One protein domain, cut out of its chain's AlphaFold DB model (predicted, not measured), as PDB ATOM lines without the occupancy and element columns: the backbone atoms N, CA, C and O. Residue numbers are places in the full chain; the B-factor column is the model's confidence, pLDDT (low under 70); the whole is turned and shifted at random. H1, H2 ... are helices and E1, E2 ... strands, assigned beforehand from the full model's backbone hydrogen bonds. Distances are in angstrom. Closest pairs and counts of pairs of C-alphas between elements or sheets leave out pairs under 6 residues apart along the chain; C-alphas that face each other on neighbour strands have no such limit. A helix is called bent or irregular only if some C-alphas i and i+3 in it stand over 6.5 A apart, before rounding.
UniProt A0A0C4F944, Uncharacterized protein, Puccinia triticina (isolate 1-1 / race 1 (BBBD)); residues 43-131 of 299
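This is residues 43 to 131 of the 299 residues of an uncharacterized protein of Puccinia triticina (isolate 1-1 / race 1 (BBBD)) (UniProt A0A0C4F944). A small sheet of three parallel strands has one long helix, H5, packed along one of its faces, over the strand E1 in the sheet's middle. The short helices H2 and H3 graze the sheet, and a long stretch without a named element, residues 51 to 64, is tied by a short antiparallel pairing of residues 52 to 53 to residues 87 to 88 of the edge strand E2. The printed part has 89 residues, with five named helices and three named strands in the chain order H1 E1 H2 H3 E2 H4 H5 E3; the sheet's order is E2 E1 E3, and the class is mixed, helices and strands. The whole is compact, with a radius of gyration of the C-alphas of 12.6 A, and spans 35 by 26 by 19 A.

E1, residues 65 to 69, is the inner strand between the edge strands E2, residues 84 to 88, and E3, residues 123 to 127. E2 and E1 are parallel at 27 degrees, with N 66 and O 84 within hydrogen-bond range at 2.8 A. E1 and E3 are parallel at 23 degrees, with N 67 and O 124 within range at 2.8 A. H5, residues 98 to 115, makes two layers with the sheet, a helix on one face of it. Its height over the sheet is 9.2 A, and it runs along the strands, at 10 degrees to E1 on the local plane. The closest C-alphas of H5 and E1 are those of Val 105 and Val 69, 7.5 A apart. E1, H2 of residues 73 to 76, H3 of residues 78 to 81 and E2 form a strand-helix-strand unit, two parallel neighbour strands with helices between, and its crossover is right-handed. H2 only grazes the sheet with residues 74 to 76, and H3 only grazes it with residues 78 to 79. E2, H4 of residues 91 to 94, H5 and E3 form a split unit, with E1 between the two strands, and its crossover is also right-handed. H4 and H5 only just touch, only at the corner, with 3 pairs of C-alphas within 8 A, the closest those of Pro 91 and Ser 101 at 6.5 A. H1, residues 47 to 50, is not on the sheet but touches residues 104 to 108 of H5, with the C-alphas of Val 48 and Phe 104 closest at 6.0 A. In H5, 12 of 14 O i to N i+4 pairs are within hydrogen-bond range; H1, H2, H3 and H4 are too short for such a pair.

H1 begins at C-alpha 47, (45.035, 47.616, 30.183), and is 5.4 A long from first to last C-alpha. H5 is 26.1 A long, E2 13.7 A, and E1 and E3 12.9 A each; H2, H3 and H4 measure 7.5 A, 5.0 A and 5.9 A. H2 is irregular, with C-alphas 73 and 76 7.5 A apart, and H5 only just so, with C-alphas 111 and 114 6.6 A apart. E3 ends at C-alpha 127, (33.442, 47.731, 46.965).

The C-alphas of Ser 43 and Ser 80, the two farthest apart, are 38.0 A from each other. The printed part has no cut, and the link from H1 to E1, 14 residues, is long. The mean pLDDT of the printed part is 78.9; it is under 70 in residues 43 to 50, 70 to 76, 90 to 97 and 130 to 131.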
ATOM      1  N   SER A  43      43.890  38.709  27.009       46.78
ATOM      2  CA  SER A  43      45.166  38.780  26.281       46.78
ATOM      3  C   SER A  43      45.748  40.199  26.153       46.78
ATOM      4  O   SER A  43      46.921  40.337  25.803       46.78
ATOM      5  N   SER A  44      45.009  41.254  26.509       48.62
ATOM      6  CA  SER A  44      45.484  42.650  26.431       48.62
ATOM      7  C   SER A  44      46.046  43.143  27.771       48.62
ATOM      8  O   SER A  44      45.513  44.018  28.449       48.62
ATOM      9  N   ARG A  45      47.183  42.552  28.144       55.41
ATOM     10  CA  ARG A  45      47.878  42.671  29.443       55.41
ATOM     11  C   ARG A  45      48.369  44.090  29.816       55.41
ATOM     12  O   ARG A  45      48.860  44.268  30.924       55.41
ATOM     13  N   LYS A  46      48.245  45.100  28.936       51.16
ATOM     14  CA  LYS A  46      48.591  46.513  29.227       51.16
ATOM     15  C   LYS A  46      47.461  47.296  29.904       51.16
ATOM     16  O   LYS A  46      47.737  48.286  30.573       51.16
ATOM     17  N   ILE A  47      46.210  46.870  29.718       55.03
ATOM     18  CA  ILE A  47      45.035  47.616  30.183       55.03
ATOM     19  C   ILE A  47      44.916  47.511  31.704       55.03
ATOM     20  O   ILE A  47      44.795  48.527  32.370       55.03
ATOM     21  N   VAL A  48      45.048  46.310  32.272       58.44
ATOM     22  CA  VAL A  48      44.764  46.090  33.701       58.44
ATOM     23  C   VAL A  48      45.710  46.869  34.626       58.44
ATOM     24  O   VAL A  48      45.265  47.413  35.628       58.44
ATOM     25  N   GLN A  49      46.999  46.997  34.281       61.41
ATOM     26  CA  GLN A  49      47.941  47.813  35.067       61.41
ATOM     27  C   GLN A  49      47.599  49.301  35.040       61.41
ATOM     28  O   GLN A  49      47.676  49.959  36.071       61.41
ATOM     29  N   LYS A  50      47.216  49.829  33.871       66.44
ATOM     30  CA  LYS A  50      46.839  51.241  33.709       66.44
ATOM     31  C   LYS A  50      45.538  51.600  34.426       66.44
ATOM     32  O   LYS A  50      45.249  52.775  34.581       66.44
ATOM     33  N   MET A  51      44.775  50.595  34.839       71.69
ATOM     34  CA  MET A  51      43.498  50.760  35.523       71.69
ATOM     35  C   MET A  51      43.654  50.774  37.040       71.69
ATOM     36  O   MET A  51      42.666  50.949  37.739       71.69
ATOM     37  N   ILE A  52      44.868  50.574  37.562       79.56
ATOM     38  CA  ILE A  52      45.151  50.701  38.989       79.56
ATOM     39  C   ILE A  52      45.841  52.035  39.215       79.56
ATOM     40  O   ILE A  52      46.948  52.255  38.721       79.56
ATOM     41  N   ALA A  53      45.229  52.887  40.026       82.06
ATOM     42  CA  ALA A  53      45.835  54.139  40.443       82.06
ATOM     43  C   ALA A  53      45.901  54.216  41.967       82.06
ATOM     44  O   ALA A  53      44.975  53.825  42.672       82.06
ATOM     45  N   CYS A  54      47.027  54.725  42.459       85.12
ATOM     46  CA  CYS A  54      47.267  55.026  43.865       85.12
ATOM     47  C   CYS A  54      47.691  56.501  43.923       85.12
ATOM     48  O   CYS A  54      48.881  56.790  43.774       85.12
ATOM     49  N   PRO A  55      46.749  57.453  44.036       76.94
ATOM     50  CA  PRO A  55      47.003  58.878  43.779       76.94
ATOM     51  C   PRO A  55      48.010  59.507  44.742       76.94
ATOM     52  O   PRO A  55      48.675  60.475  44.395       76.94
ATOM     53  N   PHE A  56      48.126  58.955  45.948       81.50
ATOM     54  CA  PHE A  56      49.048  59.423  46.980       81.50
ATOM     55  C   PHE A  56      50.323  58.573  47.051       81.50
ATOM     56  O   PHE A  56      51.110  58.736  47.974       81.50
ATOM     57  N   GLY A  57      50.529  57.657  46.099       86.12
ATOM     58  CA  GLY A  57      51.581  56.651  46.181       86.12
ATOM     59  C   GLY A  57      51.234  55.501  47.131       86.12
ATOM     60  O   GLY A  57      50.084  55.318  47.528       86.12
ATOM     61  N   ILE A  58      52.241  54.678  47.433       92.50
ATOM     62  CA  ILE A  58      52.159  53.613  48.439       92.50
ATOM     63  C   ILE A  58      53.329  53.824  49.387       92.50
ATOM     64  O   ILE A  58      54.465  53.512  49.025       92.50
ATOM     65  N   ASP A  59      53.031  54.343  50.575       93.75
ATOM     66  CA  ASP A  59      54.022  54.626  51.617       93.75
ATOM     67  C   ASP A  59      54.232  53.427  52.554       93.75
ATOM     68  O   ASP A  59      55.011  53.500  53.503       93.75
ATOM     69  N   ASN A  60      53.543  52.313  52.283       93.25
ATOM     70  CA  ASN A  60      53.551  51.099  53.087       93.25
ATOM     71  C   ASN A  60      53.108  51.379  54.529       93.25
ATOM     72  O   ASN A  60      53.764  51.000  55.504       93.25
ATOM     73  N   LYS A  61      51.982  52.083  54.663       94.19
ATOM     74  CA  LYS A  61      51.446  52.454  55.975       94.19
ATOM     75  C   LYS A  61      51.057  51.223  56.791       94.19
ATOM     76  O   LYS A  61      50.675  50.189  56.248       94.19
ATOM     77  N   GLU A  62      51.089  51.354  58.119       93.56
ATOM     78  CA  GLU A  62      50.871  50.240  59.057       93.56
ATOM     79  C   GLU A  62      49.547  49.494  58.847       93.56
ATOM     80  O   GLU A  62      49.490  48.277  59.013       93.56
ATOM     81  N   ARG A  63      48.478  50.198  58.451       93.69
ATOM     82  CA  ARG A  63      47.171  49.569  58.203       93.69
ATOM     83  C   ARG A  63      47.028  48.983  56.793       93.69
ATOM     84  O   ARG A  63      45.995  48.391  56.478       93.69
ATOM     85  N   GLY A  64      48.067  49.105  55.973       95.38
ATOM     86  CA  GLY A  64      48.155  48.574  54.623       95.38
ATOM     87  C   GLY A  64      47.367  49.373  53.591       95.38
ATOM     88  O   GLY A  64      47.019  50.542  53.783       95.38
ATOM     89  N   ILE A  65      47.090  48.708  52.473       95.62
ATOM     90  CA  ILE A  65      46.401  49.291  51.320       95.62
ATOM     91  C   ILE A  65      44.888  49.055  51.426       95.62
ATOM     92  O   ILE A  65      44.448  47.956  51.767       95.62
ATOM     93  N   VAL A  66      44.089  50.064  51.078       92.81
ATOM     94  CA  VAL A  66      42.659  49.947  50.763       92.81
ATOM     95  C   VAL A  66      42.485  50.056  49.250       92.81
ATOM     96  O   VAL A  66      42.828  51.078  48.658       92.81
ATOM     97  N   LEU A  67      41.948  49.002  48.634       90.44
ATOM     98  CA  LEU A  67      41.558  48.953  47.227       90.44
ATOM     99  C   LEU A  67      40.066  49.281  47.081       90.44
ATOM    100  O   LEU A  67      39.219  48.574  47.630       90.44
ATOM    101  N   LEU A  68      39.744  50.324  46.320       84.69
ATOM    102  CA  LEU A  68      38.369  50.737  46.024       84.69
ATOM    103  C   LEU A  68      37.873  50.122  44.702       84.69
ATOM    104  O   LEU A  68      38.598  50.165  43.704       84.69
ATOM    105  N   VAL A  69      36.656  49.557  44.699       80.19
ATOM    106  CA  VAL A  69      36.080  48.817  43.554       80.19
ATOM    107  C   VAL A  69      34.592  49.156  43.306       80.19
ATOM    108  O   VAL A  69      33.734  48.671  44.041       80.19
ATOM    109  N   PRO A  70      34.234  49.903  42.248       66.56
ATOM    110  CA  PRO A  70      35.091  50.845  41.523       66.56
ATOM    111  C   PRO A  70      35.516  52.008  42.443       66.56
ATOM    112  O   PRO A  70      35.121  52.060  43.613       66.56
ATOM    113  N   GLY A  71      36.341  52.938  41.949       55.50
ATOM    114  CA  GLY A  71      36.791  54.104  42.717       55.50
ATOM    115  C   GLY A  71      35.618  54.864  43.351       55.50
ATOM    116  O   GLY A  71      34.856  55.537  42.663       55.50
ATOM    117  N   THR A  72      35.438  54.732  44.666       55.22
ATOM    118  CA  THR A  72      34.349  55.368  45.422       55.22
ATOM    119  C   THR A  72      34.865  56.462  46.352       55.22
ATOM    120  O   THR A  72      36.035  56.523  46.719       55.22
ATOM    121  N   ALA A  73      33.951  57.351  46.725       51.25
ATOM    122  CA  ALA A  73      34.136  58.661  47.345       51.25
ATOM    123  C   ALA A  73      34.897  58.728  48.691       51.25
ATOM    124  O   ALA A  73      35.235  59.819  49.149       51.25
ATOM    125  N   TYR A  74      35.203  57.599  49.334       54.72
ATOM    126  CA  TYR A  74      35.786  57.562  50.684       54.72
ATOM    127  C   TYR A  74      37.310  57.809  50.734       54.72
ATOM    128  O   TYR A  74      37.914  57.803  51.808       54.72
ATOM    129  N   TYR A  75      37.951  58.048  49.585       55.81
ATOM    130  CA  TYR A  75      39.413  58.079  49.443       55.81
ATOM    131  C   TYR A  75      40.115  59.265  50.116       55.81
ATOM    132  O   TYR A  75      41.305  59.172  50.402       55.81
ATOM    133  N   GLN A  76      39.425  60.379  50.374       61.41
ATOM    134  CA  GLN A  76      40.087  61.589  50.884       61.41
ATOM    135  C   GLN A  76      40.488  61.471  52.361       61.41
ATOM    136  O   GLN A  76      41.469  62.071  52.793       61.41
ATOM    137  N   VAL A  77      39.745  60.685  53.143       70.88
ATOM    138  CA  VAL A  77      39.901  60.619  54.605       70.88
ATOM    139  C   VAL A  77      40.702  59.405  55.066       70.88
ATOM    140  O   VAL A  77      41.427  59.502  56.056       70.88
ATOM    141  N   LEU A  78      40.668  58.289  54.334       80.75
ATOM    142  CA  LEU A  78      41.420  57.072  54.671       80.75
ATOM    143  C   LEU A  78      42.947  57.274  54.807       80.75
ATOM    144  O   LEU A  78      43.528  56.674  55.716       80.75
ATOM    145  N   PRO A  79      43.617  58.147  54.022       84.19
ATOM    146  CA  PRO A  79      45.037  58.424  54.207       84.19
ATOM    147  C   PRO A  79      45.387  58.944  55.602       84.19
ATOM    148  O   PRO A  79      46.406  58.523  56.154       84.19
ATOM    149  N   SER A  80      44.526  59.790  56.186       83.00
ATOM    150  CA  SER A  80      44.674  60.312  57.557       83.00
ATOM    151  C   SER A  80      44.455  59.251  58.637       83.00
ATOM    152  O   SER A  80      44.899  59.415  59.768       83.00
ATOM    153  N   GLN A  81      43.793  58.149  58.285       88.62
ATOM    154  CA  GLN A  81      43.548  57.019  59.179       88.62
ATOM    155  C   GLN A  81      44.695  55.996  59.153       88.62
ATOM    156  O   GLN A  81      44.645  55.007  59.882       88.62
ATOM    157  N   GLY A  82      45.732  56.230  58.341       91.75
ATOM    158  CA  GLY A  82      46.899  55.352  58.236       91.75
ATOM    159  C   GLY A  82      46.797  54.291  57.139       91.75
ATOM    160  O   GLY A  82      47.475  53.273  57.241       91.75
ATOM    161  N   PHE A  83      45.970  54.508  56.110       93.25
ATOM    162  CA  PHE A  83      45.875  53.627  54.940       93.25
ATOM    163  C   PHE A  83      46.536  54.230  53.701       93.25
ATOM    164  O   PHE A  83      46.467  55.442  53.469       93.25
ATOM    165  N   ASP A  84      47.171  53.385  52.897       93.12
ATOM    166  CA  ASP A  84      47.444  53.701  51.497       93.12
ATOM    167  C   ASP A  84      46.165  53.447  50.699       93.12
ATOM    168  O   ASP A  84      45.442  52.491  50.977       93.12
ATOM    169  N   VAL A  85      45.850  54.300  49.727       87.81
ATOM    170  CA  VAL A  85      44.602  54.184  48.963       87.81
ATOM    171  C   VAL A  85      44.923  53.987  47.497       87.81
ATOM    172  O   VAL A  85      45.647  54.783  46.901       87.81
ATOM    173  N   CYS A  86      44.340  52.940  46.926       86.25
ATOM    174  CA  CYS A  86      44.342  52.682  45.499       86.25
ATOM    175  C   CYS A  86      42.912  52.386  45.032       86.25
ATOM    176  O   CYS A  86      42.068  51.945  45.812       86.25
ATOM    177  N   TRP A  87      42.637  52.561  43.750       82.12
ATOM    178  CA  TRP A  87      41.424  52.052  43.117       82.12
ATOM    179  C   TRP A  87      41.772  51.237  41.886       82.12
ATOM    180  O   TRP A  87      42.885  51.320  41.364       82.12
ATOM    181  N   VAL A  88      40.805  50.431  41.456       77.94
ATOM    182  CA  VAL A  88      40.837  49.765  40.161       77.94
ATOM    183  C   VAL A  88      39.618  50.169  39.344       77.94
ATOM    184  O   VAL A  88      38.476  49.983  39.768       77.94
ATOM    185  N   ASP A  89      39.875  50.697  38.155       72.50
ATOM    186  CA  ASP A  89      38.844  50.999  37.178       72.50
ATOM    187  C   ASP A  89      38.490  49.721  36.414       72.50
ATOM    188  O   ASP A  89      39.278  49.136  35.669       72.50
ATOM    189  N   THR A  90      37.280  49.225  36.646       68.69
ATOM    190  CA  THR A  90      36.757  48.071  35.909       68.69
ATOM    191  C   THR A  90      36.299  48.496  34.512       68.69
ATOM    192  O   THR A  90      35.799  49.618  34.370       68.69
ATOM    193  N   PRO A  91      36.367  47.612  33.500       60.56
ATOM    194  CA  PRO A  91      35.916  47.929  32.147       60.56
ATOM    195  C   PRO A  91      34.494  48.504  32.117       60.56
ATOM    196  O   PRO A  91      33.608  48.025  32.826       60.56
ATOM    197  N   ASN A  92      34.298  49.542  31.295       60.00
ATOM    198  CA  ASN A  92      33.025  50.245  31.117       60.00
ATOM    199  C   ASN A  92      32.326  50.583  32.447       60.00
ATOM    200  O   ASN A  92      31.138  50.329  32.597       60.00
ATOM    201  N   TYR A  93      33.055  51.079  33.451       61.19
ATOM    202  CA  TYR A  93      32.464  51.471  34.739       61.19
ATOM    203  C   TYR A  93      31.605  50.374  35.380       61.19
ATOM    204  O   TYR A  93      30.521  50.648  35.887       61.19
ATOM    205  N   SER A  94      32.075  49.121  35.341       65.25
ATOM    206  CA  SER A  94      31.373  47.977  35.938       65.25
ATOM    207  C   SER A  94      30.085  47.541  35.220       65.25
ATOM    208  O   SER A  94      29.388  46.677  35.744       65.25
ATOM    209  N   ILE A  95      29.768  48.069  34.029       59.16
ATOM    210  CA  ILE A  95      28.556  47.689  33.267       59.16
ATOM    211  C   ILE A  95      28.788  46.528  32.281       59.16
ATOM    212  O   ILE A  95      27.868  46.111  31.581       59.16
ATOM    213  N   SER A  96      30.022  46.019  32.188       60.06
ATOM    214  CA  SER A  96      30.385  44.863  31.358       60.06
ATOM    215  C   SER A  96      30.221  43.523  32.097       60.06
ATOM    216  O   SER A  96      29.673  43.460  33.192       60.06
ATOM    217  N   ASP A  97      30.737  42.432  31.517       65.19
ATOM    218  CA  ASP A  97      30.778  41.114  32.163       65.19
ATOM    219  C   ASP A  97      31.484  41.178  33.531       65.19
ATOM    220  O   ASP A  97      32.660  41.536  33.633       65.19
ATOM    221  N   MET A  98      30.770  40.791  34.589       72.12
ATOM    222  CA  MET A  98      31.283  40.810  35.961       72.12
ATOM    223  C   MET A  98      32.463  39.856  36.182       72.12
ATOM    224  O   MET A  98      33.284  40.084  37.065       72.12
ATOM    225  N   GLN A  99      32.592  38.796  35.381       72.44
ATOM    226  CA  GLN A  99      33.741  37.893  35.457       72.44
ATOM    227  C   GLN A  99      35.014  38.585  34.971       72.44
ATOM    228  O   GLN A  99      36.086  38.381  35.538       72.44
ATOM    229  N   LEU A 100      34.884  39.441  33.955       73.56
ATOM    230  CA  LEU A 100      35.987  40.257  33.467       73.56
ATOM    231  C   LEU A 100      36.363  41.320  34.501       73.56
ATOM    232  O   LEU A 100      37.540  41.489  34.807       73.56
ATOM    233  N   SER A 101      35.377  41.991  35.097       76.06
ATOM    234  CA  SER A 101      35.616  42.913  36.212       76.06
ATOM    235  C   SER A 101      36.327  42.224  37.384       76.06
ATOM    236  O   SER A 101      37.274  42.779  37.943       76.06
ATOM    237  N   ALA A 102      35.944  40.986  37.717       79.94
ATOM    238  CA  ALA A 102      36.596  40.195  38.760       79.94
ATOM    239  C   ALA A 102      38.069  39.881  38.438       79.94
ATOM    240  O   ALA A 102      38.898  39.855  39.349       79.94
ATOM    241  N   GLU A 103      38.427  39.703  37.160       79.56
ATOM    242  CA  GLU A 103      39.819  39.526  36.727       79.56
ATOM    243  C   GLU A 103      40.676  40.765  37.051       79.56
ATOM    244  O   GLU A 103      41.803  40.632  37.535       79.56
ATOM    245  N   PHE A 104      40.128  41.972  36.866       80.62
ATOM    246  CA  PHE A 104      40.818  43.235  37.165       80.62
ATOM    247  C   PHE A 104      41.036  43.403  38.667       80.62
ATOM    248  O   PHE A 104      42.137  43.749  39.102       80.62
ATOM    249  N   VAL A 105      40.018  43.086  39.469       85.19
ATOM    250  CA  VAL A 105      40.119  43.102  40.933       85.19
ATOM    251  C   VAL A 105      41.158  42.082  41.409       85.19
ATOM    252  O   VAL A 105      42.039  42.429  42.192       85.19
ATOM    253  N   ALA A 106      41.133  40.849  40.892       87.31
ATOM    254  CA  ALA A 106      42.110  39.815  41.238       87.31
ATOM    255  C   ALA A 106      43.545  40.222  40.867       87.31
ATOM    256  O   ALA A 106      44.479  40.011  41.646       87.31
ATOM    257  N   TYR A 107      43.730  40.837  39.697       85.94
ATOM    258  CA  TYR A 107      45.022  41.367  39.276       85.94
ATOM    259  C   TYR A 107      45.509  42.482  40.209       85.94
ATOM    260  O   TYR A 107      46.670  42.461  40.630       85.94
ATOM    261  N   ALA A 108      44.632  43.427  40.562       86.25
ATOM    262  CA  ALA A 108      44.951  44.515  41.480       86.25
ATOM    263  C   ALA A 108      45.364  43.983  42.850       86.25
ATOM    264  O   ALA A 108      46.419  44.360  43.359       86.25
ATOM    265  N   ILE A 109      44.614  43.017  43.391       91.38
ATOM    266  CA  ILE A 109      44.950  42.350  44.651       91.38
ATOM    267  C   ILE A 109      46.350  41.732  44.580       91.38
ATOM    268  O   ILE A 109      47.204  42.036  45.412       91.38
ATOM    269  N   LYS A 110      46.618  40.900  43.565       90.12
ATOM    270  CA  LYS A 110      47.903  40.192  43.438       90.12
ATOM    271  C   LYS A 110      49.086  41.128  43.162       90.12
ATOM    272  O   LYS A 110      50.213  40.771  43.491       90.12
ATOM    273  N   SER A 111      48.845  42.305  42.586       88.31
ATOM    274  CA  SER A 111      49.884  43.304  42.299       88.31
ATOM    275  C   SER A 111      50.169  44.228  43.488       88.31
ATOM    276  O   SER A 111      51.303  44.668  43.670       88.31
ATOM    277  N   LEU A 112      49.155  44.521  44.308       91.38
ATOM    278  CA  LEU A 112      49.263  45.419  45.459       91.38
ATOM    279  C   LEU A 112      49.664  44.691  46.743       91.38
ATOM    280  O   LEU A 112      50.428  45.245  47.529       91.38
ATOM    281  N   ALA A 113      49.217  43.448  46.949       94.31
ATOM    282  CA  ALA A 113      49.525  42.681  48.157       94.31
ATOM    283  C   ALA A 113      51.036  42.596  48.468       94.31
ATOM    284  O   ALA A 113      51.407  42.908  49.599       94.31
ATOM    285  N   PRO A 114      51.942  42.315  47.506       93.81
ATOM    286  CA  PRO A 114      53.386  42.317  47.774       93.81
ATOM    287  C   PRO A 114      53.956  43.676  48.208       93.81
ATOM    288  O   PRO A 114      55.045  43.724  48.770       93.81
ATOM    289  N   ARG A 115      53.245  44.779  47.940       94.25
ATOM    290  CA  ARG A 115      53.655  46.147  48.297       94.25
ATOM    291  C   ARG A 115      53.159  46.573  49.682       94.25
ATOM    292  O   ARG A 115      53.663  47.552  50.212       94.25
ATOM    293  N   SER A 116      52.208  45.844  50.267       95.62
ATOM    294  CA  SER A 116      51.630  46.120  51.589       95.62
ATOM    295  C   SER A 116      52.375  45.357  52.690       95.62
ATOM    296  O   SER A 116      51.786  44.569  53.429       95.62
ATOM    297  N   THR A 117      53.696  45.504  52.770       96.12
ATOM    298  CA  THR A 117      54.534  44.673  53.650       96.12
ATOM    299  C   THR A 117      54.269  44.922  55.133       96.12
ATOM    300  O   THR A 117      54.322  43.973  55.915       96.12
ATOM    301  N   GLN A 118      53.877  46.138  55.523       94.81
ATOM    302  CA  GLN A 118      53.639  46.484  56.928       94.81
ATOM    303  C   GLN A 118      52.389  45.831  57.523       94.81
ATOM    304  O   GLN A 118      52.341  45.549  58.717       94.81
ATOM    305  N   SER A 119      51.420  45.484  56.675       93.38
ATOM    306  CA  SER A 119      50.254  44.674  57.040       93.38
ATOM    307  C   SER A 119      50.470  43.169  56.800       93.38
ATOM    308  O   SER A 119      49.513  42.388  56.836       93.38
ATOM    309  N   GLY A 120      51.706  42.738  56.519       94.19
ATOM    310  CA  GLY A 120      52.039  41.349  56.185       94.19
ATOM    311  C   GLY A 120      51.507  40.902  54.822       94.19
ATOM    312  O   GLY A 120      51.151  39.739  54.646       94.19
ATOM    313  N   GLY A 121      51.384  41.831  53.873       93.25
ATOM    314  CA  GLY A 121      50.841  41.598  52.535       93.25
ATOM    315  C   GLY A 121      49.312  41.600  52.462       93.25
ATOM    316  O   GLY A 121      48.743  41.289  51.416       93.25
ATOM    317  N   LYS A 122      48.625  41.940  53.560       93.06
ATOM    318  CA  LYS A 122      47.162  42.048  53.592       93.06
ATOM    319  C   LYS A 122      46.714  43.367  52.985       93.06
ATOM    320  O   LYS A 122      47.246  44.419  53.329       93.06
ATOM    321  N   ILE A 123      45.673  43.316  52.171       93.94
ATOM    322  CA  ILE A 123      45.000  44.508  51.662       93.94
ATOM    323  C   ILE A 123      43.522  44.457  52.032       93.94
ATOM    324  O   ILE A 123      42.940  43.379  52.161       93.94
ATOM    325  N   ASN A 124      42.927  45.628  52.198       94.12
ATOM    326  CA  ASN A 124      41.505  45.801  52.430       94.12
ATOM    327  C   ASN A 124      40.819  46.126  51.107       94.12
ATOM    328  O   ASN A 124      41.418  46.753  50.233       94.12
ATOM    329  N   ILE A 125      39.559  45.728  50.966       92.44
ATOM    330  CA  ILE A 125      38.766  46.000  49.769       92.44
ATOM    331  C   ILE A 125      37.479  46.682  50.217       92.44
ATOM    332  O   ILE A 125      36.777  46.161  51.082       92.44
ATOM    333  N   VAL A 126      37.180  47.837  49.628       88.56
ATOM    334  CA  VAL A 126      35.883  48.503  49.769       88.56
ATOM    335  C   VAL A 126      35.257  48.542  48.389       88.56
ATOM    336  O   VAL A 126      35.782  49.181  47.477       88.56
ATOM    337  N   SER A 127      34.150  47.828  48.232       86.19
ATOM    338  CA  SER A 127      33.442  47.731  46.965       86.19
ATOM    339  C   SER A 127      32.044  48.318  47.060       86.19
ATOM    340  O   SER A 127      31.392  48.200  48.097       86.19
ATOM    341  N   PHE A 128      31.567  48.897  45.964       81.81
ATOM    342  CA  PHE A 128      30.196  49.371  45.851       81.81
ATOM    343  C   PHE A 128      29.543  48.845  44.584       81.81
ATOM    344  O   PHE A 128      30.042  49.064  43.480       81.81
ATOM    345  N   SER A 129      28.368  48.246  44.769       77.00
ATOM    346  CA  SER A 129      27.543  47.727  43.685       77.00
ATOM    347  C   SER A 129      28.308  46.735  42.788       77.00
ATOM    348  O   SER A 129      29.346  46.198  43.172       77.00
ATOM    349  N   GLN A 130      27.753  46.458  41.611       67.31
ATOM    350  CA  GLN A 130      28.152  45.421  40.655       67.31
ATOM    351  C   GLN A 130      27.793  43.986  41.093       67.31
ATOM    352  O   GLN A 130      28.546  43.283  41.762       67.31
ATOM    353  N   GLY A 131      26.630  43.529  40.622       58.47
ATOM    354  CA  GLY A 131      26.144  42.152  40.720       58.47
ATOM    355  C   GLY A 131      25.440  41.723  39.428       58.47
ATOM    356  O   GLY A 131      25.234  42.527  38.521       58.47
TER     357      GLY A 131